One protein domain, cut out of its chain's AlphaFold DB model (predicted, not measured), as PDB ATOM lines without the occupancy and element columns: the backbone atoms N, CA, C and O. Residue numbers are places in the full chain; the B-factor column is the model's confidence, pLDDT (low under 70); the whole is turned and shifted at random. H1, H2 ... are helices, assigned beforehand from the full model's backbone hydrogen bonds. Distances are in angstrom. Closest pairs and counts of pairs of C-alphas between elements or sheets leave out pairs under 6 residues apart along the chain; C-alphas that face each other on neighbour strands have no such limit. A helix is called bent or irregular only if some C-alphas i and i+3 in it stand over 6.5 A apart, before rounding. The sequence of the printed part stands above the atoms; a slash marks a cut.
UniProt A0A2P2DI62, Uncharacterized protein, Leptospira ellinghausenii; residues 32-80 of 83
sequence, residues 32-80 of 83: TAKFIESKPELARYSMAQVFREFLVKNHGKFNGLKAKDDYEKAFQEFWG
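What this domain is: This is residues 32 to 80 of the 83 residues of an uncharacterized protein of Leptospira ellinghausenii (UniProt A0A2P2DI62). Three helices whose centres make a triangle form one small, rounded body: the longest, H2, makes one side, the short H1 runs nearly alongside it in the opposite direction, and H3 is set steeply to both. The packing is light, with H2 and H3 meeting through part of each helix, while H1 comes near both without clearly touching either. The printed part has 49 residues, with three named helices in the order H1, H2, H3 along the chain and no named strand; 31 residues are in the helices, and the class is all helix. The whole is compact, with a radius of gyration of the C-alphas of 9.7 A, and its C-alphas span 26 by 19 by 18 A along the three main axes.

Where its parts are: H2 is the longest helix, 13 residues from Tyr 45 to Lys 57, and measures 18.4 A from first to last C-alpha. Its first C-alpha is at (145.437, 116.223, 126.361) and its last at (157.439, 111.692, 139.498). H3 holds residues 68 to 79, 12 residues over 16.6 A, and ends with C-alpha 79 at (150.617, 102.267, 129.551). H1 holds residues 32 to 37, six residues over 8.7 A, and begins with C-alpha 32 at (158.691, 115.033, 126.261). None of the three helices is bent or irregular.

How they stand to each other: H2 touches H3, with residues 51 to 55 of H2 alone and residues 74 to 78 of H3 alone. The closest C-alphas of the two are those of Leu 55 and Ala 74, 6.9 A apart. Their lines stand at a steep tilt of 69 degrees, only just short of about perpendicular, and they run opposite ways. H1 and H2 are close but not clearly touching, the closest C-alphas being those of Ile 36 and Ala 48 at 6.2 A. These two run opposite ways at a shallow tilt of 25 degrees. H1 and H3 are also close but not clearly touching, the closest C-alphas being those of Phe 35 and Tyr 71 at 7.2 A. They run the same way at a steep tilt of 65 degrees. In H1, H2 and H3 every pair of O i and N i+4 is within hydrogen-bond range.

The domain as a whole: The two C-alphas farthest apart are those of Arg 44 and Asn 63, at 26.1 A. The C-alphas of Thr 32 and Gly 80, the first and last printed residues, are 18.5 A apart. The printed part has no cut. The links from H1 to H2, with 7 residues between them, and from H2 to H3, with 10, are short but not tight, and no link is long. The mean pLDDT of the printed part is 83.9, and no printed residue is under 70.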
ATOM      1  N   THR A  32     159.947 115.584 125.756       80.62
ATOM      2  CA  THR A  32     158.691 115.033 126.261       80.62
ATOM      3  C   THR A  32     157.487 115.390 125.394       80.62
ATOM      4  O   THR A  32     156.667 114.525 125.092       80.62
ATOM      5  N   ALA A  33     157.357 116.654 124.976       80.50
ATOM      6  CA  ALA A  33     156.225 117.104 124.169       80.50
ATOM      7  C   ALA A  33     156.239 116.445 122.783       80.50
ATOM      8  O   ALA A  33     155.227 115.883 122.373       80.50
ATOM      9  N   LYS A  34     157.413 116.389 122.139       83.56
ATOM     10  CA  LYS A  34     157.587 115.681 120.859       83.56
ATOM     11  C   LYS A  34     157.271 114.191 120.966       83.56
ATOM     12  O   LYS A  34     156.706 113.613 120.043       83.56
ATOM     13  N   PHE A  35     157.652 113.557 122.075       85.88
ATOM     14  CA  PHE A  35     157.341 112.149 122.303       85.88
ATOM     15  C   PHE A  35     155.830 111.925 122.461       85.88
ATOM     16  O   PHE A  35     155.279 111.021 121.837       85.88
ATOM     17  N   ILE A  36     155.159 112.779 123.238       85.00
ATOM     18  CA  ILE A  36     153.702 112.759 123.427       85.00
ATOM     19  C   ILE A  36     152.968 112.930 122.095       85.00
ATOM     20  O   ILE A  36     152.069 112.150 121.800       85.00
ATOM     21  N   GLU A  37     153.371 113.901 121.271       84.75
ATOM     22  CA  GLU A  37     152.776 114.120 119.945       84.75
ATOM     23  C   GLU A  37     152.988 112.926 119.004       84.75
ATOM     24  O   GLU A  37     152.154 112.650 118.146       84.75
ATOM     25  N   SER A  38     154.083 112.181 119.180       86.12
ATOM     26  CA  SER A  38     154.380 110.990 118.384       86.12
ATOM     27  C   SER A  38     153.569 109.750 118.786       86.12
ATOM     28  O   SER A  38     153.620 108.759 118.052       86.12
ATOM     29  N   LYS A  39     152.866 109.750 119.929       84.12
ATOM     30  CA  LYS A  39     152.083 108.601 120.412       84.12
ATOM     31  C   LYS A  39     150.583 108.915 120.351       84.12
ATOM     32  O   LYS A  39     150.114 109.753 121.124       84.12
ATOM     33  N   PRO A  40     149.796 108.242 119.492       84.69
ATOM     34  CA  PRO A  40     148.357 108.493 119.400       84.69
ATOM     35  C   PRO A  40     147.614 108.219 120.720       84.69
ATOM     36  O   PRO A  40     146.622 108.882 121.018       84.69
ATOM     37  N   GLU A  41     148.126 107.318 121.558       83.38
ATOM     38  CA  GLU A  41     147.621 107.027 122.906       83.38
ATOM     39  C   GLU A  41     147.688 108.248 123.841       83.38
ATOM     40  O   GLU A  41     146.841 108.418 124.719       83.38
ATOM     41  N   LEU A  42     148.664 109.135 123.618       83.38
ATOM     42  CA  LEU A  42     148.857 110.376 124.369       83.38
ATOM     43  C   LEU A  42     148.298 111.606 123.637       83.38
ATOM     44  O   LEU A  42     148.367 112.708 124.175       83.38
ATOM     45  N   ALA A  43     147.687 111.441 122.457       79.69
ATOM     46  CA  ALA A  43     147.127 112.553 121.682       79.69
ATOM     47  C   ALA A  43     145.979 113.270 122.414       79.69
ATOM     48  O   ALA A  43     145.708 114.447 122.174       79.69
ATOM     49  N   ARG A  44     145.298 112.582 123.340       83.12
ATOM     50  CA  ARG A  44     144.336 113.227 124.240       83.12
ATOM     51  C   ARG A  44     145.085 114.015 125.306       83.12
ATOM     52  O   ARG A  44     145.813 113.429 126.103       83.12
ATOM     53  N   TYR A  45     144.806 115.315 125.396       79.19
ATOM     54  CA  TYR A  45     145.437 116.223 126.361       79.19
ATOM     55  C   TYR A  45     145.434 115.689 127.804       79.19
ATOM     56  O   TYR A  45     146.447 115.773 128.493       79.19
ATOM     57  N   SER A  46     144.330 115.077 128.249       84.81
ATOM     58  CA  SER A  46     144.249 114.460 129.577       84.81
ATOM     59  C   SER A  46     145.281 113.347 129.779       84.81
ATOM     60  O   SER A  46     145.870 113.264 130.846       84.81
ATOM     61  N   MET A  47     145.543 112.515 128.767       84.69
ATOM     62  CA  MET A  47     146.546 111.445 128.859       84.69
ATOM     63  C   MET A  47     147.968 111.996 128.767       84.69
ATOM     64  O   MET A  47     148.827 111.590 129.543       84.69
ATOM     65  N   ALA A  48     148.205 112.974 127.888       85.62
ATOM     66  CA  ALA A  48     149.476 113.691 127.815       85.62
ATOM     67  C   ALA A  48     149.875 114.311 129.163       85.62
ATOM     68  O   ALA A  48     151.027 114.197 129.575       85.62
ATOM     69  N   GLN A  49     148.931 114.958 129.855       86.75
ATOM     70  CA  GLN A  49     149.169 115.554 131.173       86.75
ATOM     71  C   GLN A  49     149.515 114.496 132.222       86.75
ATOM     72  O   GLN A  49     150.551 114.609 132.871       86.75
ATOM     73  N   VAL A  50     148.727 113.420 132.316       88.56
ATOM     74  CA  VAL A  50     148.996 112.335 133.275       88.56
ATOM     75  C   VAL A  50     150.356 111.677 132.998       88.56
ATOM     76  O   VAL A  50     151.104 111.384 133.931       88.56
ATOM     77  N   PHE A  51     150.729 111.506 131.726       87.62
ATOM     78  CA  PHE A  51     152.047 110.993 131.356       87.62
ATOM     79  C   PHE A  51     153.178 111.955 131.741       87.62
ATOM     80  O   PHE A  51     154.193 111.517 132.276       87.62
ATOM     81  N   ARG A  52     153.011 113.271 131.553       86.62
ATOM     82  CA  ARG A  52     153.990 114.272 132.024       86.62
ATOM     83  C   ARG A  52     154.171 114.219 133.535       86.62
ATOM     84  O   ARG A  52     155.302 114.211 134.008       86.62
ATOM     85  N   GLU A  53     153.085 114.135 134.298       88.81
ATOM     86  CA  GLU A  53     153.168 113.990 135.755       88.81
ATOM     87  C   GLU A  53     153.874 112.693 136.159       88.81
ATOM     88  O   GLU A  53     154.695 112.690 137.079       88.81
ATOM     89  N   PHE A  54     153.596 111.593 135.455       88.56
ATOM     90  CA  PHE A  54     154.285 110.322 135.656       88.56
ATOM     91  C   PHE A  54     155.791 110.451 135.402       88.56
ATOM     92  O   PHE A  54     156.590 109.988 136.216       88.56
ATOM     93  N   LEU A  55     156.182 111.120 134.319       86.94
ATOM     94  CA  LEU A  55     157.577 111.372 133.971       86.94
ATOM     95  C   LEU A  55     158.297 112.222 135.020       86.94
ATOM     96  O   LEU A  55     159.414 111.886 135.396       86.94
ATOM     97  N   VAL A  56     157.658 113.275 135.537       86.12
ATOM     98  CA  VAL A  56     158.231 114.119 136.599       86.12
ATOM     99  C   VAL A  56     158.392 113.325 137.898       86.12
ATOM    100  O   VAL A  56     159.455 113.366 138.516       86.12
ATOM    101  N   LYS A  57     157.381 112.539 138.291       86.31
ATOM    102  CA  LYS A  57     157.439 111.692 139.498       86.31
ATOM    103  C   LYS A  57     158.509 110.605 139.405       86.31
ATOM    104  O   LYS A  57     159.135 110.275 140.407       86.31
ATOM    105  N   ASN A  58     158.733 110.068 138.210       84.81
ATOM    106  CA  ASN A  58     159.684 108.986 137.957       84.81
ATOM    107  C   ASN A  58     160.963 109.473 137.263       84.81
ATOM    108  O   ASN A  58     161.724 108.667 136.731       84.81
ATOM    109  N   HIS A  59     161.237 110.778 137.291       81.31
ATOM    110  CA  HIS A  59     162.355 111.381 136.569       81.31
ATOM    111  C   HIS A  59     163.700 110.733 136.938       81.31
ATOM    112  O   HIS A  59     164.523 110.447 136.070       81.31
ATOM    113  N   GLY A  60     163.897 110.407 138.221       80.88
ATOM    114  CA  GLY A  60     165.090 109.700 138.699       80.88
ATOM    115  C   GLY A  60     165.195 108.241 138.233       80.88
ATOM    116  O   GLY A  60     166.300 107.727 138.095       80.88
ATOM    117  N   LYS A  61     164.068 107.581 137.945       83.19
ATOM    118  CA  LYS A  61     164.024 106.184 137.482       83.19
ATOM    119  C   LYS A  61     164.445 106.051 136.018       83.19
ATOM    120  O   LYS A  61     165.072 105.066 135.644       83.19
ATOM    121  N   PHE A  62     164.141 107.062 135.208       83.00
ATOM    122  CA  PHE A  62     164.409 107.087 133.770       83.00
ATOM    123  C   PHE A  62     165.667 107.894 133.414       83.00
ATOM    124  O   PHE A  62     165.678 108.627 132.433       83.00
ATOM    125  N   ASN A  63     166.708 107.825 134.256       79.12
ATOM    126  CA  ASN A  63     168.001 108.504 134.062       79.12
ATOM    127  C   ASN A  63     167.899 110.024 133.774       79.12
ATOM    128  O   ASN A  63     168.752 110.617 133.107       79.12
ATOM    129  N   GLY A  64     166.840 110.666 134.273       76.44
ATOM    130  CA  GLY A  64     166.538 112.071 134.014       76.44
ATOM    131  C   GLY A  64     166.029 112.369 132.603       76.44
ATOM    132  O   GLY A  64     166.234 113.479 132.126       76.44
ATOM    133  N   LEU A  65     165.421 111.386 131.926       77.56
ATOM    134  CA  LEU A  65     164.798 111.530 130.603       77.56
ATOM    135  C   LEU A  65     165.751 112.113 129.549       77.56
ATOM    136  O   LEU A  65     165.378 112.933 128.712       77.56
ATOM    137  N   LYS A  66     167.018 111.692 129.609       76.19
ATOM    138  CA  LYS A  66     168.087 112.205 128.744       76.19
ATOM    139  C   LYS A  66     168.071 111.564 127.362       76.19
ATOM    140  O   LYS A  66     168.506 112.195 126.398       76.19
ATOM    141  N   ALA A  67     167.605 110.322 127.258       79.69
ATOM    142  CA  ALA A  67     167.557 109.580 126.009       79.69
ATOM    143  C   ALA A  67     166.116 109.342 125.546       79.69
ATOM    144  O   ALA A  67     165.185 109.226 126.336       79.69
ATOM    145  N   LYS A  68     165.933 109.181 124.232       77.88
ATOM    146  CA  LYS A  68     164.636 108.797 123.647       77.88
ATOM    147  C   LYS A  68     164.117 107.463 124.211       77.88
ATOM    148  O   LYS A  68     162.918 107.300 124.401       77.88
ATOM    149  N   ASP A  69     165.032 106.540 124.497       84.38
ATOM    150  CA  ASP A  69     164.744 105.215 125.055       84.38
ATOM    151  C   ASP A  69     164.113 105.296 126.458       84.38
ATOM    152  O   ASP A  69     163.240 104.502 126.799       84.38
ATOM    153  N   ASP A  70     164.492 106.309 127.248       86.00
ATOM    154  CA  ASP A  70     163.944 106.557 128.586       86.00
ATOM    155  C   ASP A  70     162.451 106.907 128.515       86.00
ATOM    156  O   ASP A  70     161.644 106.372 129.278       86.00
ATOM    157  N   TYR A  71     162.063 107.743 127.546       85.75
ATOM    158  CA  TYR A  71     160.660 108.072 127.283       85.75
ATOM    159  C   TYR A  71     159.857 106.859 126.819       85.75
ATOM    160  O   TYR A  71     158.707 106.693 127.218       85.75
ATOM    161  N   GLU A  72     160.452 105.997 125.995       86.56
ATOM    162  CA  GLU A  72     159.778 104.803 125.490       86.56
ATOM    163  C   GLU A  72     159.571 103.758 126.594       86.56
ATOM    164  O   GLU A  72     158.480 103.202 126.709       86.56
ATOM    165  N   LYS A  73     160.557 103.572 127.482       87.88
ATOM    166  CA  LYS A  73     160.417 102.756 128.699       87.88
ATOM    167  C   LYS A  73     159.370 103.318 129.648       87.88
ATOM    168  O   LYS A  73     158.520 102.572 130.128       87.88
ATOM    169  N   ALA A  74     159.399 104.627 129.892       88.12
ATOM    170  CA  ALA A  74     158.404 105.288 130.722       88.12
ATOM    171  C   ALA A  74     156.998 105.137 130.145       88.12
ATOM    172  O   ALA A  74     156.056 104.894 130.888       88.12
ATOM    173  N   PHE A  75     156.856 105.232 128.824       88.38
ATOM    174  CA  PHE A  75     155.589 105.020 128.137       88.38
ATOM    175  C   PHE A  75     155.098 103.580 128.247       88.38
ATOM    176  O   PHE A  75     153.934 103.364 128.569       88.38
ATOM    177  N   GLN A  76     155.973 102.595 128.039       87.38
ATOM    178  CA  GLN A  76     155.624 101.182 128.207       87.38
ATOM    179  C   GLN A  76     155.198 100.864 129.642       87.38
ATOM    180  O   GLN A  76     154.224 100.138 129.841       87.38
ATOM    181  N   GLU A  77     155.894 101.426 130.632       87.56
ATOM    182  CA  GLU A  77     155.562 101.256 132.045       87.56
ATOM    183  C   GLU A  77     154.251 101.966 132.413       87.56
ATOM    184  O   GLU A  77     153.405 101.379 133.080       87.56
ATOM    185  N   PHE A  78     154.053 103.194 131.927       86.75
ATOM    186  CA  PHE A  78     152.844 103.984 132.153       86.75
ATOM    187  C   PHE A  78     151.601 103.347 131.527       86.75
ATOM    188  O   PHE A  78     150.556 103.254 132.164       86.75
ATOM    189  N   TRP A  79     151.714 102.901 130.276       83.19
ATOM    190  CA  TRP A  79     150.617 102.267 129.551       83.19
ATOM    191  C   TRP A  79     150.396 100.813 129.983       83.19
ATOM    192  O   TRP A  79     149.362 100.220 129.686       83.19
ATOM    193  N   GLY A  80     151.360 100.225 130.697       74.38
ATOM    194  CA  GLY A  80     151.285  98.844 131.140       74.38
ATOM    195  C   GLY A  80     151.285  97.872 129.968       74.38
ATOM    196  O   GLY A  80     150.526  96.903 129.989       74.38
TER     197      GLY A  80